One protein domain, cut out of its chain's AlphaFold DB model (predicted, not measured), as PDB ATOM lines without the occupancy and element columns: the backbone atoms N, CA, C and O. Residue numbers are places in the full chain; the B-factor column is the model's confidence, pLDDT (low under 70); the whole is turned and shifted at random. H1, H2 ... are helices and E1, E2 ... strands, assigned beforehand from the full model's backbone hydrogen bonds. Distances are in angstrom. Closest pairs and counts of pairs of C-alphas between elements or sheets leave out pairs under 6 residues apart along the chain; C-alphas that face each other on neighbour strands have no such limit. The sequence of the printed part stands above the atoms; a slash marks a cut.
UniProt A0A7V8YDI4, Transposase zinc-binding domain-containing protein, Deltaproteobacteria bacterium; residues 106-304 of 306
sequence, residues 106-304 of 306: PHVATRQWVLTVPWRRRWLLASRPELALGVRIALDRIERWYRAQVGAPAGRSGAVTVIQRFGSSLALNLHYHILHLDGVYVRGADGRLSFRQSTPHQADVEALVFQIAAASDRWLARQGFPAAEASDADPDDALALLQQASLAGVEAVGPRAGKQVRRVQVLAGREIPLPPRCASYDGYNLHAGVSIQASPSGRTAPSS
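AT A GLANCE: This is residues 106 to 304 of the 306 residues of the protein "Transposase zinc-binding domain-containing protein" of Deltaproteobacteria bacterium (UniProt A0A7V8YDI4). A twisted wall of antiparallel strands, E1, E2, E3, E6, E7 and the short E8, has three helices, H1, H2 and H3, over one face and no named helix over the other. The hairpin of E4 and E5 makes one end of the long axis, where E3 runs on past the wall; H4 and the loop after it make the other end, and residues 264 to 273 stick out on the long way back to E6. The printed part has 199 residues with four named helices and eight named strands, in the order E1 H1 H2 E2 E3 E4 E5 H3 H4 E6 E7 E8; the class is mixed, helices and strands. The larger sheet is branched at E7, and the whole is only just compact, close to loose, with a radius of gyration of the C-alphas of 19.6 A and spans of 71 by 42 by 29 A.

HOW THE PARTS SIT: Start at E1, residues 110 to 116: E3, residues 172 to 181, lies on one side of it and E7, residues 284 to 292, on the other side, both antiparallel. Look at N 113 and O 178, 2.8 A, for E1 and E3, and at N 114 and O 287, 2.8 A, for E1 and E7. E2, residues 159 to 166, forms a hairpin with E3, with N 162 and O 177 at 2.8 A. On the other side of E7 from E1 lie E6, residues 278 to 281, beside residues 284 to 287, and E8, residues 302 to 304, beside residues 291 to 292. These three strands form a meander, each the antiparallel neighbour of the one before; N 281 and O 284 are at 2.9 A, N 303 and O 291 at 3.1 A. H1, residues 119 to 127, is on this sheet at a height of 7.5 A and runs across the strands, at 81 degrees to E3 on the local plane; its closest C-alphas to E3 are those of Arg 122 and Leu 174, 5.2 A apart. H2, residues 129 to 149, is on the same face at a height of 8.7 A; it and H1 touch only at the corner, closest at the C-alphas of Leu 125 and Ala 132, 5.2 A. H3, residues 202 to 222, is on that face too, over E6 and E7 at a height of 7.6 A. H2 and H3 touch at the C-alphas of Ala 138 and Ile 212, their closest, 5.5 A, with a steep tilt of 39 degrees, opposite ways. E3 runs on into E4, residues 183 to 187, at 38 degrees; E4 forms a hairpin with E5, residues 193 to 197, with N 186 and O 194 at 2.8 A. H4, residues 238 to 248, only grazes the larger sheet and touches H1, closest at the C-alphas of Trp 123 and Gln 243, 7.1 A. H3 and H4 have every O i to N i+4 pair within hydrogen-bond range; H1 has 3 of 5 and H2 11 of 17.

IN THESE COORDINATES: Find C-alpha 110 at (-38.424, 34.863, 16.265); from there E1 runs 19.4 A to C-alpha 116. H2 then covers 32.9 A, E2 21.5 A and E3 28.4 A. H3 starts at C-alpha 202, (-31.860, 51.185, 14.907), and runs 30.5 A. E7 spans 24.2 A, and E8 ends at C-alpha 304, (-29.166, 37.791, 8.201).

THE WHOLE: The C-alphas of Asp 190 and Pro 255 are the two farthest apart, 72.4 A. The printed part has no cut. The links H3 to H4 and H4 to E6 are long, with 15 and 29 residues. Mean pLDDT of the printed part is 86.1; residues 227 to 236, 263 to 273 and 295 to 304 are under 70.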
ATOM      1  N   PRO A 106     -43.534  28.343  18.922       92.94
ATOM      2  CA  PRO A 106     -44.573  28.338  17.911       92.94
ATOM      3  C   PRO A 106     -43.988  28.691  16.544       92.94
ATOM      4  O   PRO A 106     -42.970  29.375  16.436       92.94
ATOM      5  N   HIS A 107     -44.694  28.285  15.493       92.38
ATOM      6  CA  HIS A 107     -44.290  28.523  14.112       92.38
ATOM      7  C   HIS A 107     -44.551  29.972  13.657       92.38
ATOM      8  O   HIS A 107     -45.420  30.249  12.831       92.38
ATOM      9  N   VAL A 108     -43.820  30.915  14.249       94.25
ATOM     10  CA  VAL A 108     -43.864  32.359  13.969       94.25
ATOM     11  C   VAL A 108     -42.451  32.942  13.949       94.25
ATOM     12  O   VAL A 108     -41.495  32.311  14.404       94.25
ATOM     13  N   ALA A 109     -42.301  34.159  13.419       95.25
ATOM     14  CA  ALA A 109     -41.009  34.835  13.402       95.25
ATOM     15  C   ALA A 109     -40.452  34.995  14.828       95.25
ATOM     16  O   ALA A 109     -41.186  35.322  15.762       95.25
ATOM     17  N   THR A 110     -39.151  34.770  14.991       96.06
ATOM     18  CA  THR A 110     -38.424  34.863  16.265       96.06
ATOM     19  C   THR A 110     -37.173  35.713  16.074       96.06
ATOM     20  O   THR A 110     -36.455  35.571  15.083       96.06
ATOM     21  N   ARG A 111     -36.884  36.597  17.027       96.94
ATOM     22  CA  ARG A 111     -35.721  37.486  17.026       96.94
ATOM     23  C   ARG A 111     -34.800  37.173  18.190       96.94
ATOM     24  O   ARG A 111     -35.242  36.977  19.322       96.94
ATOM     25  N   GLN A 112     -33.504  37.162  17.903       97.38
ATOM     26  CA  GLN A 112     -32.483  37.076  18.930       97.38
ATOM     27  C   GLN A 112     -32.123  38.482  19.409       97.38
ATOM     28  O   GLN A 112     -31.591  39.294  18.652       97.38
ATOM     29  N   TRP A 113     -32.369  38.726  20.691       98.31
ATOM     30  CA  TRP A 113     -31.859  39.874  21.423       98.31
ATOM     31  C   TRP A 113     -30.655  39.431  22.250       98.31
ATOM     32  O   TRP A 113     -30.755  38.493  23.044       98.31
ATOM     33  N   VAL A 114     -29.507  40.078  22.073       98.06
ATOM     34  CA  VAL A 114     -28.325  39.851  22.911       98.06
ATOM     35  C   VAL A 114     -28.137  41.056  23.811       98.06
ATOM     36  O   VAL A 114     -27.896  42.153  23.316       98.06
ATOM     37  N   LEU A 115     -28.259  40.857  25.124       98.00
ATOM     38  CA  LEU A 115     -28.025  41.891  26.130       98.00
ATOM     39  C   LEU A 115     -26.731  41.583  26.877       98.00
ATOM     40  O   LEU A 115     -26.666  40.624  27.642       98.00
ATOM     41  N   THR A 116     -25.718  42.420  26.701       95.00
ATOM     42  CA  THR A 116     -24.486  42.368  27.494       95.00
ATOM     43  C   THR A 116     -24.551  43.419  28.591       95.00
ATOM     44  O   THR A 116     -24.857  44.578  28.309       95.00
ATOM     45  N   VAL A 117     -24.263  43.030  29.836       93.31
ATOM     46  CA  VAL A 117     -24.258  43.970  30.969       93.31
ATOM     47  C   VAL A 117     -22.905  44.686  31.102       93.31
ATOM     48  O   VAL A 117     -21.873  44.134  30.674       93.31
ATOM     49  N   PRO A 118     -22.873  45.870  31.747       88.69
ATOM     50  CA  PRO A 118     -21.646  46.604  31.988       88.69
ATOM     51  C   PRO A 118     -20.658  45.769  32.770       88.69
ATOM     52  O   PRO A 118     -21.018  44.953  33.620       88.69
ATOM     53  N   TRP A 119     -19.387  46.051  32.527       81.12
ATOM     54  CA  TRP A 119     -18.268  45.381  33.165       81.12
ATOM     55  C   TRP A 119     -18.428  45.190  34.677       81.12
ATOM     56  O   TRP A 119     -18.335  44.073  35.180       81.12
ATOM     57  N   ARG A 120     -18.754  46.281  35.377       78.62
ATOM     58  CA  ARG A 120     -18.924  46.320  36.835       78.62
ATOM     59  C   ARG A 120     -20.040  45.389  37.318       78.62
ATOM     60  O   ARG A 120     -19.946  44.820  38.399       78.62
ATOM     61  N   ARG A 121     -21.081  45.186  36.501       87.31
ATOM     62  CA  ARG A 121     -22.218  44.312  36.820       87.31
ATOM     63  C   ARG A 121     -21.931  42.839  36.531       87.31
ATOM     64  O   ARG A 121     -22.556  41.983  37.146       87.31
ATOM     65  N   ARG A 122     -20.983  42.510  35.644       88.44
ATOM     66  CA  ARG A 122     -20.674  41.110  35.287       88.44
ATOM     67  C   ARG A 122     -20.242  40.292  36.493       88.44
ATOM     68  O   ARG A 122     -20.713  39.170  36.636       88.44
ATOM     69  N   TRP A 123     -19.382  40.856  37.346       83.62
ATOM     70  CA  TRP A 123     -18.940  40.175  38.562       83.62
ATOM     71  C   TRP A 123     -20.092  39.958  39.534       83.62
ATOM     72  O   TRP A 123     -20.367  38.820  39.894       83.62
ATOM     73  N   LEU A 124     -20.816  41.032  39.865       86.75
ATOM     74  CA  LEU A 124     -21.957  40.990  40.777       86.75
ATOM     75  C   LEU A 124     -22.972  39.916  40.368       86.75
ATOM     76  O   LEU A 124     -23.382  39.098  41.179       86.75
ATOM     77  N   LEU A 125     -23.364  39.889  39.096       90.44
ATOM     78  CA  LEU A 125     -24.343  38.922  38.599       90.44
ATOM     79  C   LEU A 125     -23.776  37.491  38.501       90.44
ATOM     80  O   LEU A 125     -24.534  36.518  38.461       90.44
ATOM     81  N   ALA A 126     -22.451  37.344  38.440       86.94
ATOM     82  CA  ALA A 126     -21.795  36.045  38.460       86.94
ATOM     83  C   ALA A 126     -21.707  35.472  39.879       86.94
ATOM     84  O   ALA A 126     -22.022  34.292  40.051       86.94
ATOM     85  N   SER A 127     -21.334  36.299  40.861       83.62
ATOM     86  CA  SER A 127     -21.234  35.931  42.277       83.62
ATOM     87  C   SER A 127     -22.601  35.814  42.956       83.62
ATOM     88  O   SER A 127     -22.765  34.986  43.847       83.62
ATOM     89  N   ARG A 128     -23.602  36.568  42.485       88.06
ATOM     90  CA  ARG A 128     -24.996  36.540  42.959       88.06
ATOM     91  C   ARG A 128     -25.946  36.098  41.840       88.06
ATOM     92  O   ARG A 128     -26.566  36.935  41.172       88.06
ATOM     93  N   PRO A 129     -26.020  34.785  41.547       88.00
ATOM     94  CA  PRO A 129     -26.745  34.249  40.393       88.00
ATOM     95  C   PRO A 129     -28.244  34.580  40.383       88.00
ATOM     96  O   PRO A 129     -28.836  34.673  39.308       88.00
ATOM     97  N   GLU A 130     -28.859  34.796  41.542       92.94
ATOM     98  CA  GLU A 130     -30.239  35.249  41.696       92.94
ATOM     99  C   GLU A 130     -30.475  36.626  41.065       92.94
ATOM    100  O   GLU A 130     -31.545  36.878  40.500       92.94
ATOM    101  N   LEU A 131     -29.457  37.496  41.068       94.75
ATOM    102  CA  LEU A 131     -29.547  38.812  40.448       94.75
ATOM    103  C   LEU A 131     -29.537  38.731  38.920       94.75
ATOM    104  O   LEU A 131     -30.100  39.603  38.256       94.75
ATOM    105  N   ALA A 132     -28.965  37.669  38.340       93.75
ATOM    106  CA  ALA A 132     -28.981  37.455  36.892       93.75
ATOM    107  C   ALA A 132     -30.410  37.234  36.349       93.75
ATOM    108  O   ALA A 132     -30.690  37.469  35.173       93.75
ATOM    109  N   LEU A 133     -31.366  36.875  37.214       93.94
ATOM    110  CA  LEU A 133     -32.788  36.836  36.859       93.94
ATOM    111  C   LEU A 133     -33.390  38.237  36.657       93.94
ATOM    112  O   LEU A 133     -34.540  38.347  36.232       93.94
ATOM    113  N   GLY A 134     -32.641  39.309  36.929       94.56
ATOM    114  CA  GLY A 134     -33.002  40.690  36.599       94.56
ATOM    115  C   GLY A 134     -33.220  40.932  35.100       94.56
ATOM    116  O   GLY A 134     -33.891  41.897  34.740       94.56
ATOM    117  N   VAL A 135     -32.774  40.017  34.224       96.31
ATOM    118  CA  VAL A 135     -33.057  40.042  32.772       96.31
ATOM    119  C   VAL A 135     -34.547  40.178  32.439       96.31
ATOM    120  O   VAL A 135     -34.894  40.713  31.389       96.31
ATOM    121  N   ARG A 136     -35.444  39.783  33.353       97.12
ATOM    122  CA  ARG A 136     -36.894  40.020  33.253       97.12
ATOM    123  C   ARG A 136     -37.258  41.482  32.944       97.12
ATOM    124  O   ARG A 136     -38.192  41.730  32.196       97.12
ATOM    125  N   ILE A 137     -36.462  42.446  33.410       98.12
ATOM    126  CA  ILE A 137     -36.633  43.873  33.094       98.12
ATOM    127  C   ILE A 137     -36.491  44.124  31.592       98.12
ATOM    128  O   ILE A 137     -37.287  44.865  31.014       98.12
ATOM    129  N   ALA A 138     -35.494  43.502  30.959       98.12
ATOM    130  CA  ALA A 138     -35.286  43.597  29.523       98.12
ATOM    131  C   ALA A 138     -36.440  42.946  28.756       98.12
ATOM    132  O   ALA A 138     -36.989  43.581  27.858       98.12
ATOM    133  N   LEU A 139     -36.863  41.745  29.170       98.31
ATOM    134  CA  LEU A 139     -38.009  41.045  28.580       98.31
ATOM    135  C   LEU A 139     -39.272  41.915  28.619       98.31
ATOM    136  O   LEU A 139     -39.888  42.150  27.584       98.31
ATOM    137  N   ASP A 140     -39.590  42.499  29.775       97.94
ATOM    138  CA  ASP A 140     -40.771  43.349  29.919       97.94
ATOM    139  C   ASP A 140     -40.705  44.595  29.019       97.94
ATOM    140  O   ASP A 140     -41.732  45.115  28.577       97.94
ATOM    141  N   ARG A 141     -39.517  45.197  28.845       98.31
ATOM    142  CA  ARG A 141     -39.328  46.410  28.020       98.31
ATOM    143  C   ARG A 141     -39.454  46.065  26.539       98.31
ATOM    144  O   ARG A 141     -40.181  46.768  25.843       98.31
ATOM    145  N   ILE A 142     -38.859  44.956  26.110       98.31
ATOM    146  CA  ILE A 142     -38.979  44.431  24.748       98.31
ATOM    147  C   ILE A 142     -40.445  44.084  24.433       98.31
ATOM    148  O   ILE A 142     -40.979  44.557  23.433       98.31
ATOM    149  N   GLU A 143     -41.150  43.359  25.308       98.00
ATOM    150  CA  GLU A 143     -42.563  43.010  25.084       98.00
ATOM    151  C   GLU A 143     -43.472  44.252  25.075       98.00
ATOM    152  O   GLU A 143     -44.389  44.352  24.258       98.00
ATOM    153  N   ARG A 144     -43.235  45.236  25.959       98.12
ATOM    154  CA  ARG A 144     -43.954  46.527  25.907       98.12
ATOM    155  C   ARG A 144     -43.717  47.261  24.594       98.12
ATOM    156  O   ARG A 144     -44.674  47.811  24.055       98.12
ATOM    157  N   TRP A 145     -42.485  47.262  24.094       98.25
ATOM    158  CA  TRP A 145     -42.171  47.864  22.805       98.25
ATOM    159  C   TRP A 145     -42.941  47.165  21.680       98.25
ATOM    160  O   TRP A 145     -43.682  47.840  20.973       98.25
ATOM    161  N   TYR A 146     -42.912  45.828  21.592       98.31
ATOM    162  CA  TYR A 146     -43.687  45.098  20.578       98.31
ATOM    163  C   TYR A 146     -45.183  45.430  20.632       98.31
ATOM    164  O   TYR A 146     -45.789  45.710  19.600       98.31
ATOM    165  N   ARG A 147     -45.781  45.448  21.832       98.06
ATOM    166  CA  ARG A 147     -47.194  45.815  22.020       98.06
ATOM    167  C   ARG A 147     -47.518  47.217  21.518       98.06
ATOM    168  O   ARG A 147     -48.558  47.400  20.890       98.06
ATOM    169  N   ALA A 148     -46.651  48.186  21.804       97.94
ATOM    170  CA  ALA A 148     -46.824  49.560  21.352       97.94
ATOM    171  C   ALA A 148     -46.729  49.651  19.823       97.94
ATOM    172  O   ALA A 148     -47.611  50.236  19.199       97.94
ATOM    173  N   GLN A 149     -45.729  49.000  19.221       97.31
ATOM    174  CA  GLN A 149     -45.504  49.037  17.773       97.31
ATOM    175  C   GLN A 149     -46.671  48.475  16.960       97.31
ATOM    176  O   GLN A 149     -46.960  48.969  15.877       97.31
ATOM    177  N   VAL A 150     -47.359  47.451  17.471       95.62
ATOM    178  CA  VAL A 150     -48.507  46.854  16.767       95.62
ATOM    179  C   VAL A 150     -49.863  47.405  17.226       95.62
ATOM    180  O   VAL A 150     -50.898  46.899  16.788       95.62
ATOM    181  N   GLY A 151     -49.877  48.390  18.133       96.50
ATOM    182  CA  GLY A 151     -51.103  48.971  18.688       96.50
ATOM    183  C   GLY A 151     -51.943  47.998  19.528       96.50
ATOM    184  O   GLY A 151     -53.165  48.117  19.561       96.50
ATOM    185  N   ALA A 152     -51.321  47.016  20.194       95.81
ATOM    186  CA  ALA A 152     -52.013  45.969  20.954       95.81
ATOM    187  C   ALA A 152     -51.542  45.911  22.424       95.81
ATOM    188  O   ALA A 152     -50.724  45.059  22.781       95.81
ATOM    189  N   PRO A 153     -52.074  46.762  23.324       94.88
ATOM    190  CA  PRO A 153     -51.632  46.829  24.725       94.88
ATOM    191  C   PRO A 153     -51.884  45.538  25.528       94.88
ATOM    192  O   PRO A 153     -51.156  45.247  26.482       94.88
ATOM    193  N   ALA A 154     -52.878  44.743  25.121       94.56
ATOM    194  CA  ALA A 154     -53.187  43.430  25.691       94.56
ATOM    195  C   ALA A 154     -52.521  42.257  24.941       94.56
ATOM    196  O   ALA A 154     -52.749  41.100  25.296       94.56
ATOM    197  N   GLY A 155     -51.718  42.535  23.905       96.38
ATOM    198  CA  GLY A 155     -50.978  41.507  23.174       96.38
ATOM    199  C   GLY A 155     -50.002  40.759  24.084       96.38
ATOM    200  O   GLY A 155     -49.516  41.312  25.068       96.38
ATOM    201  N   ARG A 156     -49.722  39.493  23.774       96.12
ATOM    202  CA  ARG A 156     -48.828  38.643  24.575       96.12
ATOM    203  C   ARG A 156     -47.731  38.046  23.718       96.12
ATOM    204  O   ARG A 156     -48.000  37.607  22.603       96.12
ATOM    205  N   SER A 157     -46.516  38.001  24.244       95.56
ATOM    206  CA  SER A 157     -45.394  37.327  23.590       95.56
ATOM    207  C   SER A 157     -44.835  36.186  24.442       95.56
ATOM    208  O   SER A 157     -45.408  35.807  25.466       95.56
ATOM    209  N   GLY A 158     -43.726  35.616  23.986       95.56
ATOM    210  CA  GLY A 158     -42.957  34.601  24.691       95.56
ATOM    211  C   GLY A 158     -41.472  34.746  24.381       95.56
ATOM    212  O   GLY A 158     -41.092  35.227  23.311       95.56
ATOM    213  N   ALA A 159     -40.629  34.330  25.324       97.12
ATOM    214  CA  ALA A 159     -39.189  34.332  25.136       97.12
ATOM    215  C   ALA A 159     -38.510  33.164  25.852       97.12
ATOM    216  O   ALA A 159     -38.935  32.743  26.929       97.12
ATOM    217  N   VAL A 160     -37.412  32.691  25.268       96.88
ATOM    218  CA  VAL A 160     -36.471  31.754  25.884       96.88
ATOM    219  C   VAL A 160     -35.143  32.472  26.072       96.88
ATOM    220  O   VAL A 160     -34.550  32.952  25.109       96.88
ATOM    221  N   THR A 161     -34.660  32.525  27.311       97.00
ATOM    222  CA  THR A 161     -33.416  33.222  27.656       97.00
ATOM    223  C   THR A 161     -32.347  32.237  28.100       97.00
ATOM    224  O   THR A 161     -32.564  31.435  29.007       97.00
ATOM    225  N   VAL A 162     -31.161  32.347  27.507       94.75
ATOM    226  CA  VAL A 162     -29.945  31.648  27.922       94.75
ATOM    227  C   VAL A 162     -28.990  32.662  28.545       94.75
ATOM    228  O   VAL A 162     -28.627  33.655  27.915       94.75
ATOM    229  N   ILE A 163     -28.582  32.410  29.790       94.56
ATOM    230  CA  ILE A 163     -27.592  33.226  30.505       94.56
ATOM    231  C   ILE A 163     -26.210  32.647  30.218       94.56
ATOM    232  O   ILE A 163     -25.876  31.565  30.703       94.56
ATOM    233  N   GLN A 164     -25.398  33.369  29.456       91.94
ATOM    234  CA  GLN A 164     -24.021  32.989  29.182       91.94
ATOM    235  C   GLN A 164     -23.083  33.806  30.069       91.94
ATOM    236  O   GLN A 164     -23.227  35.018  30.194       91.94
ATOM    237  N   ARG A 165     -22.137  33.134  30.734       90.25
ATOM    238  CA  ARG A 165     -21.247  33.757  31.733       90.25
ATOM    239  C   ARG A 165     -19.831  34.011  31.223       90.25
ATOM    240  O   ARG A 165     -19.028  34.583  31.949       90.25
ATOM    241  N   PHE A 166     -19.508  33.604  30.003       88.94
ATOM    242  CA  PHE A 166     -18.159  33.700  29.460       88.94
ATOM    243  C   PHE A 166     -18.156  34.156  28.001       88.94
ATOM    244  O   PHE A 166     -19.079  33.866  27.238       88.94
ATOM    245  N   GLY A 167     -17.106  34.885  27.621       85.25
ATOM    246  CA  GLY A 167     -16.847  35.287  26.238       85.25
ATOM    247  C   GLY A 167     -16.085  34.217  25.455       85.25
ATOM    248  O   GLY A 167     -15.730  33.172  25.993       85.25
ATOM    249  N   SER A 168     -15.762  34.497  24.193       79.75
ATOM    250  CA  SER A 168     -14.984  33.584  23.337       79.75
ATOM    251  C   SER A 168     -13.609  33.215  23.910       79.75
ATOM    252  O   SER A 168     -13.123  32.115  23.673       79.75
ATOM    253  N   SER A 169     -13.003  34.097  24.708       79.88
ATOM    254  CA  SER A 169     -11.750  33.846  25.430       79.88
ATOM    255  C   SER A 169     -11.930  33.125  26.773       79.88
ATOM    256  O   SER A 169     -10.990  33.071  27.560       79.88
ATOM    257  N   LEU A 170     -13.141  32.645  27.082       84.62
ATOM    258  CA  LEU A 170     -13.563  32.110  28.383       84.62
ATOM    259  C   LEU A 170     -13.496  33.108  29.555       84.62
ATOM    260  O   LEU A 170     -13.810  32.747  30.687       84.62
ATOM    261  N   ALA A 171     -13.152  34.373  29.296       84.62
ATOM    262  CA  ALA A 171     -13.159  35.418  30.312       84.62
ATOM    263  C   ALA A 171     -14.582  35.721  30.795       84.62
ATOM    264  O   ALA A 171     -15.537  35.620  30.014       84.62
ATOM    265  N   LEU A 172     -14.710  36.143  32.059       86.75
ATOM    266  CA  LEU A 172     -15.999  36.466  32.666       86.75
ATOM    267  C   LEU A 172     -16.727  37.543  31.848       86.75
ATOM    268  O   LEU A 172     -16.325  38.706  31.771       86.75
ATOM    269  N   ASN A 173     -17.828  37.142  31.225       89.00
ATOM    270  CA  ASN A 173     -18.637  38.002  30.379       89.00
ATOM    271  C   ASN A 173     -20.094  37.575  30.478       89.00
ATOM    272  O   ASN A 173     -20.552  36.737  29.701       89.00
ATOM    273  N   LEU A 174     -20.807  38.127  31.458       92.62
ATOM    274  CA  LEU A 174     -22.221  37.834  31.616       92.62
ATOM    275  C   LEU A 174     -23.040  38.583  30.563       92.62
ATOM    276  O   LEU A 174     -23.033  39.812  30.499       92.62
ATOM    277  N   HIS A 175     -23.747  37.822  29.742       95.75
ATOM    278  CA  HIS A 175     -24.666  38.320  28.733       95.75
ATOM    279  C   HIS A 175     -25.817  37.336  28.541       95.75
ATOM    280  O   HIS A 175     -25.755  36.167  28.927       95.75
ATOM    281  N   TYR A 176     -26.896  37.835  27.962       97.81
ATOM    282  CA  TYR A 176     -28.128  37.094  27.765       97.81
ATOM    283  C   TYR A 176     -28.376  36.933  26.278       97.81
ATOM    284  O   TYR A 176     -28.432  37.927  25.561       97.81
ATOM    285  N   HIS A 177     -28.575  35.696  25.835       97.19
ATOM    286  CA  HIS A 177     -29.178  35.415  24.540       97.19
ATOM    287  C   HIS A 177     -30.667  35.181  24.759       97.19
ATOM    288  O   HIS A 177     -31.057  34.224  25.423       97.19
ATOM    289  N   ILE A 178     -31.493  36.066  24.221       98.19
ATOM    290  CA  ILE A 178     -32.943  36.047  24.379       98.19
ATOM    291  C   ILE A 178     -33.544  35.749  23.008       98.19
ATOM    292  O   ILE A 178     -33.471  36.574  22.102       98.19
ATOM    293  N   LEU A 179     -34.143  34.573  22.850       97.38
ATOM    294  CA  LEU A 179     -34.986  34.243  21.705       97.38
ATOM    295  C   LEU A 179     -36.404  34.701  22.027       97.38
ATOM    296  O   LEU A 179     -37.114  34.025  22.764       97.38
ATOM    297  N   HIS A 180     -36.790  35.866  21.523       97.69
ATOM    298  CA  HIS A 180     -38.112  36.453  21.729       97.69
ATOM    299  C   HIS A 180     -38.933  36.286  20.448       97.69
ATOM    300  O   HIS A 180     -38.387  36.471  19.360       97.69
ATOM    301  N   LEU A 181     -40.229  35.971  20.531       97.19
ATOM    302  CA  LEU A 181     -41.073  36.000  19.328       97.19
ATOM    303  C   LEU A 181     -41.021  37.413  18.729       97.19
ATOM    304  O   LEU A 181     -41.091  38.391  19.469       97.19
ATOM    305  N   ASP A 182     -40.886  37.552  17.413       97.06
ATOM    306  CA  ASP A 182     -40.654  38.848  16.752       97.06
ATOM    307  C   ASP A 182     -41.943  39.691  16.643       97.06
ATOM    308  O   ASP A 182     -42.253  40.287  15.617       97.06
ATOM    309  N   GLY A 183     -42.761  39.681  17.691       96.94
ATOM    310  CA  GLY A 183     -44.108  40.220  17.709       96.94
ATOM    311  C   GLY A 183     -44.906  39.757  18.924       96.94
ATOM    312  O   GLY A 183     -44.368  39.222  19.899       96.94
ATOM    313  N   VAL A 184     -46.220  39.952  18.851       97.69
ATOM    314  CA  VAL A 184     -47.178  39.549  19.890       97.69
ATOM    315  C   VAL A 184     -48.371  38.824  19.276       97.69
ATOM    316  O   VAL A 184     -48.801  39.126  18.164       97.69
ATOM    317  N   TYR A 185     -48.949  37.893  20.025       97.44
ATOM    318  CA  TYR A 185     -50.274  37.360  19.758       97.44
ATOM    319  C   TYR A 185     -51.347  38.316  20.264       97.44
ATOM    320  O   TYR A 185     -51.283  38.806  21.393       97.44
ATOM    321  N   VAL A 186     -52.363  38.530  19.437       96.62
ATOM    322  CA  VAL A 186     -53.552  39.318  19.754       96.62
ATOM    323  C   VAL A 186     -54.776  38.428  19.602       96.62
ATOM    324  O   VAL A 186     -54.874  37.660  18.643       96.62
ATOM    325  N   ARG A 187     -55.703  38.526  20.557       95.12
ATOM    326  CA  ARG A 187     -56.990  37.834  20.502       95.12
ATOM    327  C   ARG A 187     -58.023  38.729  19.820       95.12
ATOM    328  O   ARG A 187     -58.250  39.844  20.283       95.12
ATOM    329  N   GLY A 188     -58.607  38.249  18.726       90.88
ATOM    330  CA  GLY A 188     -59.715  38.907  18.038       90.88
ATOM    331  C   GLY A 188     -61.022  38.831  18.830       90.88
ATOM    332  O   GLY A 188     -61.126  38.085  19.807       90.88
ATOM    333  N   ALA A 189     -62.035  39.585  18.394       90.81
ATOM    334  CA  ALA A 189     -63.374  39.557  18.996       90.81
ATOM    335  C   ALA A 189     -64.043  38.171  18.894       90.81
ATOM    336  O   ALA A 189     -64.826  37.792  19.758       90.81
ATOM    337  N   ASP A 190     -63.677  37.394  17.875       92.31
ATOM    338  CA  ASP A 190     -64.082  36.000  17.659       92.31
ATOM    339  C   ASP A 190     -63.321  34.989  18.542       92.31
ATOM    340  O   ASP A 190     -63.497  33.778  18.415       92.31
ATOM    341  N   GLY A 191     -62.430  35.466  19.415       91.31
ATOM    342  CA  GLY A 191     -61.605  34.638  20.283       91.31
ATOM    343  C   GLY A 191     -60.383  34.016  19.601       91.31
ATOM    344  O   GLY A 191     -59.579  33.394  20.302       91.31
ATOM    345  N   ARG A 192     -60.173  34.193  18.289       94.00
ATOM    346  CA  ARG A 192     -59.021  33.621  17.570       94.00
ATOM    347  C   ARG A 192     -57.738  34.388  17.876       94.00
ATOM    348  O   ARG A 192     -57.742  35.606  18.040       94.00
ATOM    349  N   LEU A 193     -56.616  33.669  17.950       94.75
ATOM    350  CA  LEU A 193     -55.292  34.269  18.111       94.75
ATOM    351  C   LEU A 193     -54.675  34.563  16.742       94.75
ATOM    352  O   LEU A 193     -54.657  33.703  15.865       94.75
ATOM    353  N   SER A 194     -54.129  35.766  16.584       94.50
ATOM    354  CA  SER A 194     -53.364  36.182  15.407       94.50
ATOM    355  C   SER A 194     -52.015  36.746  15.839       94.50
ATOM    356  O   SER A 194     -51.934  37.486  16.822       94.50
ATOM    357  N   PHE A 195     -50.945  36.378  15.137       96.62
ATOM    358  CA  PHE A 195     -49.609  36.904  15.409       96.62
ATOM    359  C   PHE A 195     -49.388  38.209  14.640       96.62
ATOM    360  O   PHE A 195     -49.621  38.280  13.434       96.62
ATOM    361  N   ARG A 196     -48.942  39.250  15.344       96.50
ATOM    362  CA  ARG A 196     -48.638  40.574  14.795       96.50
ATOM    363  C   ARG A 196     -47.137  40.804  14.944       96.50
ATOM    364  O   ARG A 196     -46.658  41.063  16.048       96.50
ATOM    365  N   GLN A 197     -46.413  40.650  13.839       96.00
ATOM    366  CA  GLN A 197     -44.968  40.860  13.769       96.00
ATOM    367  C   GLN A 197     -44.647  42.360  13.726       96.00
ATOM    368  O   GLN A 197     -45.364  43.129  13.089       96.00
ATOM    369  N   SER A 198     -43.551  42.764  14.366       95.38
ATOM    370  CA  SER A 198     -42.936  44.080  14.169       95.38
ATOM    371  C   SER A 198     -41.421  43.932  14.186       95.38
ATOM    372  O   SER A 198     -40.889  43.046  14.842       95.38
ATOM    373  N   THR A 199     -40.712  44.765  13.436       95.25
ATOM    374  CA  THR A 199     -39.263  44.649  13.274       95.25
ATOM    375  C   THR A 199     -38.587  45.900  13.833       95.25
ATOM    376  O   THR A 199     -38.904  46.987  13.361       95.25
ATOM    377  N   PRO A 200     -37.658  45.787  14.803       96.88
ATOM    378  CA  PRO A 200     -37.030  46.959  15.403       96.88
ATOM    379  C   PRO A 200     -36.117  47.664  14.405       96.88
ATOM    380  O   PRO A 200     -35.304  47.025  13.733       96.88
ATOM    381  N   HIS A 201     -36.217  48.986  14.349       96.50
ATOM    382  CA  HIS A 201     -35.244  49.843  13.688       96.50
ATOM    383  C   HIS A 201     -34.090  50.182  14.641       96.50
ATOM    384  O   HIS A 201     -34.138  49.905  15.838       96.50
ATOM    385  N   GLN A 202     -33.026  50.788  14.112       96.69
ATOM    386  CA  GLN A 202     -31.860  51.185  14.907       96.69
ATOM    387  C   GLN A 202     -32.251  52.088  16.096       96.69
ATOM    388  O   GLN A 202     -31.877  51.800  17.230       96.69
ATOM    389  N   ALA A 203     -33.092  53.100  15.853       97.25
ATOM    390  CA  ALA A 203     -33.576  54.019  16.886       97.25
ATOM    391  C   ALA A 203     -34.372  53.313  18.004       97.25
ATOM    392  O   ALA A 203     -34.298  53.708  19.167       97.25
ATOM    393  N   ASP A 204     -35.097  52.234  17.682       98.06
ATOM    394  CA  ASP A 204     -35.800  51.429  18.687       98.06
ATOM    395  C   ASP A 204     -34.818  50.729  19.627       98.06
ATOM    396  O   ASP A 204     -35.030  50.699  20.838       98.06
ATOM    397  N   VAL A 205     -33.729  50.175  19.080       98.12
ATOM    398  CA  VAL A 205     -32.690  49.485  19.863       98.12
ATOM    399  C   VAL A 205     -31.952  50.470  20.770       98.12
ATOM    400  O   VAL A 205     -31.696  50.148  21.932       98.12
ATOM    401  N   GLU A 206     -31.667  51.676  20.281       97.50
ATOM    402  CA  GLU A 206     -31.067  52.772  21.057       97.50
ATOM    403  C   GLU A 206     -31.968  53.212  22.220       97.50
ATOM    404  O   GLU A 206     -31.523  53.297  23.369       97.50
ATOM    405  N   ALA A 207     -33.261  53.411  21.958       98.31
ATOM    406  CA  ALA A 207     -34.224  53.743  23.001       98.31
ATOM    407  C   ALA A 207     -34.381  52.597  24.019       98.31
ATOM    408  O   ALA A 207     -34.431  52.830  25.231       98.31
ATOM    409  N   LEU A 208     -34.431  51.348  23.547       98.56
ATOM    410  CA  LEU A 208     -34.566  50.167  24.398       98.56
ATOM    411  C   LEU A 208     -33.349  49.967  25.300       98.56
ATOM    412  O   LEU A 208     -33.541  49.737  26.494       98.56
ATOM    413  N   VAL A 209     -32.115  50.076  24.792       98.25
ATOM    414  CA  VAL A 209     -30.918  49.884  25.632       98.25
ATOM    415  C   VAL A 209     -30.861  50.921  26.754       98.25
ATOM    416  O   VAL A 209     -30.610  50.547  27.899       98.25
ATOM    417  N   PHE A 210     -31.214  52.180  26.474       98.00
ATOM    418  CA  PHE A 210     -31.336  53.226  27.491       98.00
ATOM    419  C   PHE A 210     -32.380  52.865  28.562       98.00
ATOM    420  O   PHE A 210     -32.095  52.869  29.763       98.00
ATOM    421  N   GLN A 211     -33.596  52.500  28.140       98.44
ATOM    422  CA  GLN A 211     -34.686  52.154  29.059       98.44
ATOM    423  C   GLN A 211     -34.377  50.918  29.908       98.44
ATOM    424  O   GLN A 211     -34.794  50.848  31.071       98.44
ATOM    425  N   ILE A 212     -33.694  49.933  29.322       98.38
ATOM    426  CA  ILE A 212     -33.282  48.695  29.984       98.38
ATOM    427  C   ILE A 212     -32.185  48.989  30.997       98.38
ATOM    428  O   ILE A 212     -32.333  48.570  32.143       98.38
ATOM    429  N   ALA A 213     -31.139  49.727  30.619       96.12
ATOM    430  CA  ALA A 213     -30.047  50.108  31.511       96.12
ATOM    431  C   ALA A 213     -30.583  50.853  32.740       96.12
ATOM    432  O   ALA A 213     -30.489  50.364  33.867       96.12
ATOM    433  N   ALA A 214     -31.311  51.952  32.517       96.12
ATOM    434  CA  ALA A 214     -31.847  52.777  33.593       96.12
ATOM    435  C   ALA A 214     -32.798  52.000  34.525       96.12
ATOM    436  O   ALA A 214     -32.805  52.202  35.741       96.12
ATOM    437  N   ALA A 215     -33.629  51.104  33.980       97.38
ATOM    438  CA  ALA A 215     -34.517  50.271  34.789       97.38
ATOM    439  C   ALA A 215     -33.767  49.172  35.556       97.38
ATOM    440  O   ALA A 215     -34.139  48.876  36.694       97.38
ATOM    441  N   SER A 216     -32.728  48.596  34.949       96.06
ATOM    442  CA  SER A 216     -31.883  47.567  35.555       96.06
ATOM    443  C   SER A 216     -31.095  48.135  36.725       96.06
ATOM    444  O   SER A 216     -31.135  47.558  37.807       96.06
ATOM    445  N   ASP A 217     -30.484  49.311  36.573       93.69
ATOM    446  CA  ASP A 217     -29.741  49.945  37.663       93.69
ATOM    447  C   ASP A 217     -30.651  50.401  38.804       93.69
ATOM    448  O   ASP A 217     -30.328  50.170  39.968       93.69
ATOM    449  N   ARG A 218     -31.847  50.934  38.511       95.12
ATOM    450  CA  ARG A 218     -32.851  51.212  39.557       95.12
ATOM    451  C   ARG A 218     -33.326  49.953  40.274       95.12
ATOM    452  O   ARG A 218     -33.716  50.012  41.438       95.12
ATOM    453  N   TRP A 219     -33.403  48.824  39.579       95.88
ATOM    454  CA  TRP A 219     -33.764  47.562  40.214       95.88
ATOM    455  C   TRP A 219     -32.626  47.038  41.088       95.88
ATOM    456  O   TRP A 219     -32.884  46.735  42.247       95.88
ATOM    457  N   LEU A 220     -31.388  47.029  40.586       94.00
ATOM    458  CA  LEU A 220     -30.199  46.628  41.342       94.00
ATOM    459  C   LEU A 220     -29.987  47.495  42.586       94.00
ATOM    460  O   LEU A 220     -29.752  46.954  43.660       94.00
ATOM    461  N   ALA A 221     -30.174  48.813  42.485       93.12
ATOM    462  CA  ALA A 221     -30.121  49.713  43.637       93.12
ATOM    463  C   ALA A 221     -31.157  49.334  44.710       93.12
ATOM    464  O   ALA A 221     -30.827  49.274  45.889       93.12
ATOM    465  N   ARG A 222     -32.387  48.976  44.309       94.50
ATOM    466  CA  ARG A 222     -33.418  48.461  45.233       94.50
ATOM    467  C   ARG A 222     -33.082  47.091  45.828       94.50
ATOM    468  O   ARG A 222     -33.674  46.732  46.836       94.50
ATOM    469  N   GLN A 223     -32.180  46.330  45.207       92.56
ATOM    470  CA  GLN A 223     -31.636  45.090  45.773       92.56
ATOM    471  C   GLN A 223     -30.409  45.338  46.676       92.56
ATOM    472  O   GLN A 223     -29.837  44.373  47.169       92.56
ATOM    473  N   GLY A 224     -29.989  46.595  46.876       91.62
ATOM    474  CA  GLY A 224     -28.809  46.949  47.670       91.62
ATOM    475  C   GLY A 224     -27.500  47.061  46.879       91.62
ATOM    476  O   GLY A 224     -26.442  47.052  47.487       91.62
ATOM    477  N   PHE A 225     -27.546  47.171  45.543       89.12
ATOM    478  CA  PHE A 225     -26.349  47.298  44.690       89.12
ATOM    479  C   PHE A 225     -26.402  48.549  43.802       89.12
ATOM    480  O   PHE A 225     -26.645  48.449  42.586       89.12
ATOM    481  N   PRO A 226     -26.195  49.754  44.361       83.62
ATOM    482  CA  PRO A 226     -26.124  50.977  43.566       83.62
ATOM    483  C   PRO A 226     -24.962  50.920  42.556       83.62
ATOM    484  O   PRO A 226     -24.058  50.095  42.654       83.62
ATOM    485  N   ALA A 227     -24.995  51.770  41.525       68.69
ATOM    486  CA  ALA A 227     -23.998  51.746  40.444       68.69
ATOM    487  C   ALA A 227     -22.568  52.114  40.893       68.69
ATOM    488  O   ALA A 227     -21.610  51.792  40.190       68.69
ATOM    489  N   ALA A 228     -22.430  52.769  42.050       59.28
ATOM    490  CA  ALA A 228     -21.168  53.307  42.556       59.28
ATOM    491  C   ALA A 228     -20.335  52.315  43.390       59.28
ATOM    492  O   ALA A 228     -19.150  52.562  43.595       59.28
ATOM    493  N   GLU A 229     -20.906  51.196  43.838       56.16
ATOM    494  CA  GLU A 229     -20.196  50.261  44.713       56.16
ATOM    495  C   GLU A 229     -19.622  49.098  43.898       56.16
ATOM    496  O   GLU A 229     -20.343  48.321  43.260       56.16
ATOM    497  N   ALA A 230     -18.290  48.995  43.887       54.31
ATOM    498  CA  ALA A 230     -17.643  47.740  43.549       54.31
ATOM    499  C   ALA A 230     -18.067  46.743  44.624       54.31
ATOM    500  O   ALA A 230     -17.917  47.018  45.807       54.31
ATOM    501  N   SER A 231     -18.657  45.619  44.227       54.53
ATOM    502  CA  SER A 231     -18.938  44.581  45.207       54.53
ATOM    503  C   SER A 231     -17.582  44.114  45.749       54.53
ATOM    504  O   SER A 231     -16.691  43.766  44.967       54.53
ATOM    505  N   ASP A 232     -17.429  44.144  47.068       52.56
ATOM    506  CA  ASP A 232     -16.237  43.629  47.726       52.56
ATOM    507  C   ASP A 232     -16.212  42.114  47.517       52.56
ATOM    508  O   ASP A 232     -17.178  41.408  47.828       52.56
ATOM    509  N   ALA A 233     -15.149  41.617  46.885       56.91
ATOM    510  CA  ALA A 233     -14.866  40.192  46.932       56.91
ATOM    511  C   ALA A 233     -14.342  39.860  48.312       56.91
ATOM    512  O   ALA A 233     -13.536  40.611  48.857       56.91
ATOM    513  N   ASP A 234     -14.758  38.707  48.817       58.59
ATOM    514  CA  ASP A 234     -13.992  38.041  49.850       58.59
ATOM    515  C   ASP A 234     -12.585  37.776  49.275       58.59
ATOM    516  O   ASP A 234     -12.465  37.015  48.303       58.59
ATOM    517  N   PRO A 235     -11.530  38.434  49.792       55.50
ATOM    518  CA  PRO A 235     -10.171  38.225  49.307       55.50
ATOM    519  C   PRO A 235      -9.707  36.778  49.524       55.50
ATOM    520  O   PRO A 235      -8.734  36.358  48.888       55.50
ATOM    521  N   ASP A 236     -10.409  35.997  50.354       60.16
ATOM    522  CA  ASP A 236     -10.121  34.598  50.658       60.16
ATOM    523  C   ASP A 236     -10.769  33.583  49.712       60.16
ATOM    524  O   ASP A 236     -10.311  32.439  49.630       60.16
ATOM    525  N   ASP A 237     -11.704  34.012  48.861       77.38
ATOM    526  CA  ASP A 237     -12.293  33.156  47.831       77.38
ATOM    527  C   ASP A 237     -11.419  33.106  46.560       77.38
ATOM    528  O   ASP A 237     -11.344  34.044  45.759       77.38
ATOM    529  N   ALA A 238     -10.787  31.950  46.328       83.38
ATOM    530  CA  ALA A 238      -9.989  31.675  45.132       83.38
ATOM    531  C   ALA A 238     -10.769  31.897  43.824       83.38
ATOM    532  O   ALA A 238     -10.201  32.340  42.823       83.38
ATOM    533  N   LEU A 239     -12.070  31.596  43.808       83.94
ATOM    534  CA  LEU A 239     -12.902  31.816  42.631       83.94
ATOM    535  C   LEU A 239     -13.151  33.310  42.403       83.94
ATOM    536  O   LEU A 239     -13.082  33.761  41.257       83.94
ATOM    537  N   ALA A 240     -13.399  34.075  43.465       81.81
ATOM    538  CA  ALA A 240     -13.560  35.521  43.374       81.81
ATOM    539  C   ALA A 240     -12.279  36.190  42.849       81.81
ATOM    540  O   ALA A 240     -12.356  36.972  41.898       81.81
ATOM    541  N   LEU A 241     -11.107  35.793  43.364       85.62
ATOM    542  CA  LEU A 241      -9.793  36.229  42.871       85.62
ATOM    543  C   LEU A 241      -9.647  35.996  41.358       85.62
ATOM    544  O   LEU A 241      -9.318  36.913  40.600       85.62
ATOM    545  N   LEU A 242      -9.925  34.773  40.894       87.25
ATOM    546  CA  LEU A 242      -9.811  34.405  39.479       87.25
ATOM    547  C   LEU A 242     -10.789  35.191  38.596       87.25
ATOM    548  O   LEU A 242     -10.430  35.634  37.503       87.25
ATOM    549  N   GLN A 243     -12.023  35.390  39.059       84.81
ATOM    550  CA  GLN A 243     -13.044  36.148  38.336       84.81
ATOM    551  C   GLN A 243     -12.691  37.635  38.229       84.81
ATOM    552  O   GLN A 243     -12.858  38.222  37.158       84.81
ATOM    553  N   GLN A 244     -12.174  38.238  39.300       80.88
ATOM    554  CA  GLN A 244     -11.721  39.627  39.293       80.88
ATOM    555  C   GLN A 244     -10.511  39.831  38.379       80.88
ATOM    556  O   GLN A 244     -10.493  40.782  37.600       80.88
ATOM    557  N   ALA A 245      -9.538  38.919  38.404       83.94
ATOM    558  CA  ALA A 245      -8.393  38.960  37.497       83.94
ATOM    559  C   ALA A 245      -8.814  38.778  36.026       83.94
ATOM    560  O   ALA A 245      -8.366  39.520  35.150       83.94
ATOM    561  N   SER A 246      -9.741  37.845  35.764       84.88
ATOM    562  CA  SER A 246     -10.328  37.614  34.435       84.88
ATOM    563  C   SER A 246     -11.025  38.856  33.893       84.88
ATOM    564  O   SER A 246     -10.889  39.166  32.706       84.88
ATOM    565  N   LEU A 247     -11.729  39.580  34.769       79.06
ATOM    566  CA  LEU A 247     -12.200  40.914  34.459       79.06
ATOM    567  C   LEU A 247     -10.986  41.796  34.175       79.06
ATOM    568  O   LEU A 247     -10.724  42.068  33.010       79.06
ATOM    569  N   ALA A 248     -10.191  42.194  35.164       80.94
ATOM    570  CA  ALA A 248      -9.102  43.168  35.011       80.94
ATOM    571  C   ALA A 248      -8.097  42.891  33.866       80.94
ATOM    572  O   ALA A 248      -7.324  43.776  33.498       80.94
ATOM    573  N   GLY A 249      -8.131  41.698  33.269       82.06
ATOM    574  CA  GLY A 249      -7.350  41.330  32.103       82.06
ATOM    575  C   GLY A 249      -5.931  41.023  32.521       82.06
ATOM    576  O   GLY A 249      -5.009  41.268  31.755       82.06
ATOM    577  N   VAL A 250      -5.761  40.523  33.743       85.25
ATOM    578  CA  VAL A 250      -4.469  40.259  34.364       85.25
ATOM    579  C   VAL A 250      -4.354  38.797  34.757       85.25
ATOM    580  O   VAL A 250      -5.353  38.102  34.943       85.25
ATOM    581  N   GLU A 251      -3.124  38.322  34.888       84.69
ATOM    582  CA  GLU A 251      -2.869  37.006  35.464       84.69
ATOM    583  C   GLU A 251      -3.191  37.030  36.965       84.69
ATOM    584  O   GLU A 251      -2.748  37.920  37.690       84.69
ATOM    585  N   ALA A 252      -3.995  36.069  37.424       86.75
ATOM    586  CA  ALA A 252      -4.464  36.020  38.810       86.75
ATOM    587  C   ALA A 252      -3.378  35.544  39.787       86.75
ATOM    588  O   ALA A 252      -3.285  36.032  40.910       86.75
ATOM    589  N   VAL A 253      -2.579  34.566  39.356       88.12
ATOM    590  CA  VAL A 253      -1.590  33.846  40.170       88.12
ATOM    591  C   VAL A 253      -0.335  33.548  39.347       88.12
ATOM    592  O   VAL A 253      -0.308  33.807  38.143       88.12
ATOM    593  N   GLY A 254       0.704  33.009  39.985       88.06
ATOM    594  CA  GLY A 254       1.980  32.712  39.342       88.06
ATOM    595  C   GLY A 254       2.957  33.889  39.265       88.06
ATOM    596  O   GLY A 254       2.662  34.993  39.734       88.06
ATOM    597  N   PRO A 255       4.133  33.680  38.641       85.75
ATOM    598  CA  PRO A 255       5.226  34.662  38.594       85.75
ATOM    599  C   PRO A 255       4.873  35.990  37.909       85.75
ATOM    600  O   PRO A 255       5.586  36.983  38.039       85.75
ATOM    601  N   ARG A 256       3.787  36.002  37.135       85.88
ATOM    602  CA  ARG A 256       3.296  37.154  36.375       85.88
ATOM    603  C   ARG A 256       1.990  37.715  36.945       85.88
ATOM    604  O   ARG A 256       1.340  38.504  36.264       85.88
ATOM    605  N   ALA A 257       1.612  37.350  38.172       86.75
ATOM    606  CA  ALA A 257       0.411  37.869  38.822       86.75
ATOM    607  C   ALA A 257       0.331  39.409  38.731       86.75
ATOM    608  O   ALA A 257       1.324  40.118  38.909       86.75
ATOM    609  N   GLY A 258      -0.848  39.925  38.377       86.12
ATOM    610  CA  GLY A 258      -1.100  41.353  38.156       86.12
ATOM    611  C   GLY A 258      -0.602  41.909  36.813       86.12
ATOM    612  O   GLY A 258      -0.914  43.051  36.473       86.12
ATOM    613  N   LYS A 259       0.139  41.137  36.004       88.12
ATOM    614  CA  LYS A 259       0.543  41.559  34.653       88.12
ATOM    615  C   LYS A 259      -0.615  41.397  33.674       88.12
ATOM    616  O   LYS A 259      -1.350  40.415  33.721       88.12
ATOM    617  N   GLN A 260      -0.734  42.349  32.748       85.62
ATOM    618  CA  GLN A 260      -1.746  42.338  31.692       85.62
ATOM    619  C   GLN A 260      -1.583  41.123  30.766       85.62
ATOM    620  O   GLN A 260      -0.501  40.864  30.225       85.62
ATOM    621  N   VAL A 261      -2.682  40.405  30.553       80.25
ATOM    622  CA  VAL A 261      -2.806  39.337  29.566       80.25
ATOM    623  C   VAL A 261      -2.824  39.985  28.189       80.25
ATOM    624  O   VAL A 261      -3.670  40.829  27.888       80.25
ATOM    625  N   ARG A 262      -1.887  39.586  27.322       70.31
ATOM    626  CA  ARG A 262      -1.844  40.077  25.941       70.31
ATOM    627  C   ARG A 262      -3.130  39.681  25.221       70.31
ATOM    628  O   ARG A 262      -3.333  38.515  24.892       70.31
ATOM    629  N   ARG A 263      -3.984  40.662  24.936       60.06
ATOM    630  CA  ARG A 263      -5.114  40.494  24.021       60.06
ATOM    631  C   ARG A 263      -4.602  40.660  22.601       60.06
ATOM    632  O   ARG A 263      -4.295  41.767  22.174       60.06
ATOM    633  N   VAL A 264      -4.529  39.563  21.858       56.09
ATOM    634  CA  VAL A 264      -4.351  39.624  20.403       56.09
ATOM    635  C   VAL A 264      -5.719  39.940  19.793       56.09
ATOM    636  O   VAL A 264      -6.411  39.064  19.290       56.09
ATOM    637  N   GLN A 265      -6.163  41.193  19.913       48.25
ATOM    638  CA  GLN A 265      -7.267  41.719  19.110       48.25
ATOM    639  C   GLN A 265      -6.661  42.346  17.857       48.25
ATOM    640  O   GLN A 265      -6.394  43.542  17.811       48.25
ATOM    641  N   VAL A 266      -6.387  41.533  16.837       42.66
ATOM    642  CA  VAL A 266      -6.046  42.080  15.521       42.66
ATOM    643  C   VAL A 266      -7.347  42.416  14.805       42.66
ATOM    644  O   VAL A 266      -8.024  41.535  14.290       42.66
ATOM    645  N   LEU A 267      -7.673  43.706  14.773       47.72
ATOM    646  CA  LEU A 267      -8.538  44.320  13.762       47.72
ATOM    647  C   LEU A 267      -8.000  45.724  13.450       47.72
ATOM    648  O   LEU A 267      -8.609  46.737  13.760       47.72
ATOM    649  N   ALA A 268      -6.782  45.752  12.897       44.84
ATOM    650  CA  ALA A 268      -6.152  46.883  12.200       44.84
ATOM    651  C   ALA A 268      -6.247  48.293  12.842       44.84
ATOM    652  O   ALA A 268      -6.116  49.282  12.126       44.84
ATOM    653  N   GLY A 269      -6.477  48.413  14.156       52.06
ATOM    654  CA  GLY A 269      -6.580  49.703  14.851       52.06
ATOM    655  C   GLY A 269      -7.753  50.588  14.409       52.06
ATOM    656  O   GLY A 269      -7.703  51.794  14.631       52.06
ATOM    657  N   ARG A 270      -8.786  50.028  13.764       52.47
ATOM    658  CA  ARG A 270      -9.943  50.794  13.269       52.47
ATOM    659  C   ARG A 270     -11.148  50.594  14.180       52.47
ATOM    660  O   ARG A 270     -11.473  49.459  14.522       52.47
ATOM    661  N   GLU A 271     -11.826  51.687  14.528       52.47
ATOM    662  CA  GLU A 271     -13.172  51.607  15.094       52.47
ATOM    663  C   GLU A 271     -14.088  50.930  14.073       52.47
ATOM    664  O   GLU A 271     -14.215  51.370  12.930       52.47
ATOM    665  N   ILE A 272     -14.679  49.808  14.474       61.09
ATOM    666  CA  ILE A 272     -15.661  49.099  13.661       61.09
ATOM    667  C   ILE A 272     -17.020  49.639  14.095       61.09
ATOM    668  O   ILE A 272     -17.329  49.549  15.289       61.09
ATOM    669  N   PRO A 273     -17.826  50.200  13.177       69.50
ATOM    670  CA  PRO A 273     -19.175  50.616  13.524       69.50
ATOM    671  C   PRO A 273     -19.942  49.417  14.082       69.50
ATOM    672  O   PRO A 273     -19.750  48.278  13.644       69.50
ATOM    673  N   LEU A 274     -20.808  49.665  15.067       77.25
ATOM    674  CA  LEU A 274     -21.694  48.617  15.554       77.25
ATOM    675  C   LEU A 274     -22.524  48.077  14.376       77.25
ATOM    676  O   LEU A 274     -22.937  48.858  13.514       77.25
ATOM    677  N   PRO A 275     -22.770  46.755  14.316       85.06
ATOM    678  CA  PRO A 275     -23.615  46.193  13.275       85.06
ATOM    679  C   PRO A 275     -25.029  46.798  13.350       85.06
ATOM    680  O   PRO A 275     -25.432  47.279  14.415       85.06
ATOM    681  N   PRO A 276     -25.817  46.757  12.262       89.94
ATOM    682  CA  PRO A 276     -27.190  47.244  12.282       89.94
ATOM    683  C   PRO A 276     -28.005  46.642  13.434       89.94
ATOM    684  O   PRO A 276     -27.903  45.451  13.740       89.94
ATOM    685  N   ARG A 277     -28.865  47.462  14.049       94.31
ATOM    686  CA  ARG A 277     -29.701  47.105  15.210       94.31
ATOM    687  C   ARG A 277     -28.869  46.678  16.413       94.31
ATOM    688  O   ARG A 277     -29.224  45.733  17.122       94.31
ATOM    689  N   CYS A 278     -27.772  47.385  16.640       95.56
ATOM    690  CA  CYS A 278     -26.929  47.252  17.814       95.56
ATOM    691  C   CYS A 278     -26.678  48.636  18.409       95.56
ATOM    692  O   CYS A 278     -26.354  49.578  17.688       95.56
ATOM    693  N   ALA A 279     -26.842  48.761  19.722       94.88
ATOM    694  CA  ALA A 279     -26.634  50.011  20.438       94.88
ATOM    695  C   ALA A 279     -26.004  49.759  21.807       94.88
ATOM    696  O   ALA A 279     -26.153  48.683  22.395       94.88
ATOM    697  N   SER A 280     -25.320  50.771  22.334       93.44
ATOM    698  CA  SER A 280     -24.737  50.740  23.671       93.44
ATOM    699  C   SER A 280     -25.127  51.960  24.491       93.44
ATOM    700  O   SER A 280     -25.144  53.070  23.968       93.44
ATOM    701  N   TYR A 281     -25.370  51.761  25.785       92.44
ATOM    702  CA  TYR A 281     -25.610  52.835  26.744       92.44
ATOM    703  C   TYR A 281     -25.048  52.443  28.113       92.44
ATOM    704  O   TYR A 281     -25.359  51.366  28.611       92.44
ATOM    705  N   ASP A 282     -24.204  53.295  28.699       88.25
ATOM    706  CA  ASP A 282     -23.585  53.095  30.022       88.25
ATOM    707  C   ASP A 282     -22.963  51.694  30.230       88.25
ATOM    708  O   ASP A 282     -23.146  51.016  31.239       88.25
ATOM    709  N   GLY A 283     -22.274  51.190  29.201       86.31
ATOM    710  CA  GLY A 283     -21.654  49.861  29.204       86.31
ATOM    711  C   GLY A 283     -22.611  48.683  28.977       86.31
ATOM    712  O   GLY A 283     -22.132  47.558  28.805       86.31
ATOM    713  N   TYR A 284     -23.929  48.904  28.926       93.19
ATOM    714  CA  TYR A 284     -24.868  47.928  28.374       93.19
ATOM    715  C   TYR A 284     -24.742  47.921  26.853       93.19
ATOM    716  O   TYR A 284     -24.579  48.970  26.232       93.19
ATOM    717  N   ASN A 285     -24.855  46.745  26.244       94.75
ATOM    718  CA  ASN A 285     -24.959  46.592  24.794       94.75
ATOM    719  C   ASN A 285     -26.176  45.722  24.471       94.75
ATOM    720  O   ASN A 285     -26.352  44.666  25.085       94.75
ATOM    721  N   LEU A 286     -27.009  46.178  23.539       97.75
ATOM    722  CA  LEU A 286     -28.186  45.466  23.060       97.75
ATOM    723  C   LEU A 286     -28.072  45.260  21.553       97.75
ATOM    724  O   LEU A 286     -27.935  46.225  20.807       97.75
ATOM    725  N   HIS A 287     -28.179  44.010  21.114       97.25
ATOM    726  CA  HIS A 287     -28.138  43.629  19.707       97.25
ATOM    727  C   HIS A 287     -29.418  42.894  19.316       97.25
ATOM    728  O   HIS A 287     -29.789  41.924  19.971       97.25
ATOM    729  N   ALA A 288     -30.051  43.300  18.217       97.38
ATOM    730  CA  ALA A 288     -31.310  42.744  17.718       97.38
ATOM    731  C   ALA A 288     -31.264  42.376  16.222       97.38
ATOM    732  O   ALA A 288     -32.302  42.136  15.606       97.38
ATOM    733  N   GLY A 289     -30.074  42.353  15.611       94.06
ATOM    734  CA  GLY A 289     -29.895  42.153  14.167       94.06
ATOM    735  C   GLY A 289     -30.254  40.758  13.639       94.06
ATOM    736  O   GLY A 289     -30.554  40.616  12.460       94.06
ATOM    737  N   VAL A 290     -30.287  39.726  14.489       95.12
ATOM    738  CA  VAL A 290     -30.538  38.341  14.053       95.12
ATOM    739  C   VAL A 290     -32.016  37.985  14.212       95.12
ATOM    740  O   VAL A 290     -32.566  38.053  15.311       95.12
ATOM    741  N   SER A 291     -32.660  37.555  13.123       94.00
ATOM    742  CA  SER A 291     -34.021  37.001  13.151       94.00
ATOM    743  C   SER A 291     -34.179  35.761  12.288       94.00
ATOM    744  O   SER A 291     -33.510  35.591  11.269       94.00
ATOM    745  N   ILE A 292     -35.116  34.918  12.701       91.38
ATOM    746  CA  ILE A 292     -35.553  33.712  12.015       91.38
ATOM    747  C   ILE A 292     -37.013  33.941  11.632       91.38
ATOM    748  O   ILE A 292     -37.859  34.144  12.503       91.38
ATOM    749  N   GLN A 293     -37.304  33.945  10.334       90.56
ATOM    750  CA  GLN A 293     -38.671  34.118   9.846       90.56
ATOM    751  C   GLN A 293     -39.445  32.799   9.915       90.56
ATOM    752  O   GLN A 293     -38.864  31.713   9.829       90.56
ATOM    753  N   ALA A 294     -40.769  32.895  10.034       82.06
ATOM    754  CA  ALA A 294     -41.633  31.734   9.873       82.06
ATOM    755  C   ALA A 294     -41.529  31.220   8.427       82.06
ATOM    756  O   ALA A 294     -41.672  31.988   7.479       82.06
ATOM    757  N   SER A 295     -41.282  29.924   8.245       64.44
ATOM    758  CA  SER A 295     -41.198  29.301   6.918       64.44
ATOM    759  C   SER A 295     -42.472  28.522   6.616       64.44
ATOM    760  O   SER A 295     -42.816  27.658   7.413       64.44
ATOM    761  N   PRO A 296     -43.148  28.692   5.471       52.88
ATOM    762  CA  PRO A 296     -44.376  27.951   5.150       52.88
ATOM    763  C   PRO A 296     -44.251  26.414   5.222       52.88
ATOM    764  O   PRO A 296     -45.256  25.722   5.315       52.88
ATOM    765  N   SER A 297     -43.025  25.876   5.191       54.66
ATOM    766  CA  SER A 297     -42.720  24.438   5.146       54.66
ATOM    767  C   SER A 297     -42.246  23.822   6.473       54.66
ATOM    768  O   SER A 297     -41.796  22.679   6.479       54.66
ATOM    769  N   GLY A 298     -42.257  24.572   7.583       45.59
ATOM    770  CA  GLY A 298     -41.717  24.102   8.873       45.59
ATOM    771  C   GLY A 298     -40.182  24.103   8.969       45.59
ATOM    772  O   GLY A 298     -39.631  23.797  10.020       45.59
ATOM    773  N   ARG A 299     -39.461  24.482   7.903       44.72
ATOM    774  CA  ARG A 299     -37.991  24.602   7.897       44.72
ATOM    775  C   ARG A 299     -37.553  26.048   8.101       44.72
ATOM    776  O   ARG A 299     -37.625  26.846   7.170       44.72
ATOM    777  N   THR A 300     -37.107  26.391   9.306       44.66
ATOM    778  CA  THR A 300     -36.570  27.716   9.649       44.66
ATOM    779  C   THR A 300     -35.216  27.958   8.977       44.66
ATOM    780  O   THR A 300     -34.272  27.209   9.221       44.66
ATOM    781  N   ALA A 301     -35.098  29.018   8.175       43.72
ATOM    782  CA  ALA A 301     -33.813  29.524   7.693       43.72
ATOM    783  C   ALA A 301     -33.494  30.851   8.407       43.72
ATOM    784  O   ALA A 301     -34.382  31.705   8.515       43.72
ATOM    785  N   PRO A 302     -32.268  31.050   8.921       46.00
ATOM    786  CA  PRO A 302     -31.869  32.341   9.464       46.00
ATOM    787  C   PRO A 302     -31.804  33.371   8.331       46.00
ATOM    788  O   PRO A 302     -31.156  33.142   7.313       46.00
ATOM    789  N   SER A 303     -32.461  34.517   8.511       45.25
ATOM    790  CA  SER A 303     -32.277  35.673   7.634       45.25
ATOM    791  C   SER A 303     -31.315  36.634   8.328       45.25
ATOM    792  O   SER A 303     -31.707  37.332   9.267       45.25
ATOM    793  N   SER A 304     -30.056  36.669   7.898       38.00
ATOM    794  CA  SER A 304     -29.166  37.791   8.201       38.00
ATOM    795  C   SER A 304     -29.396  38.864   7.141       38.00
ATOM    796  O   SER A 304     -28.986  38.692   5.995       38.00
TER     797      SER A 304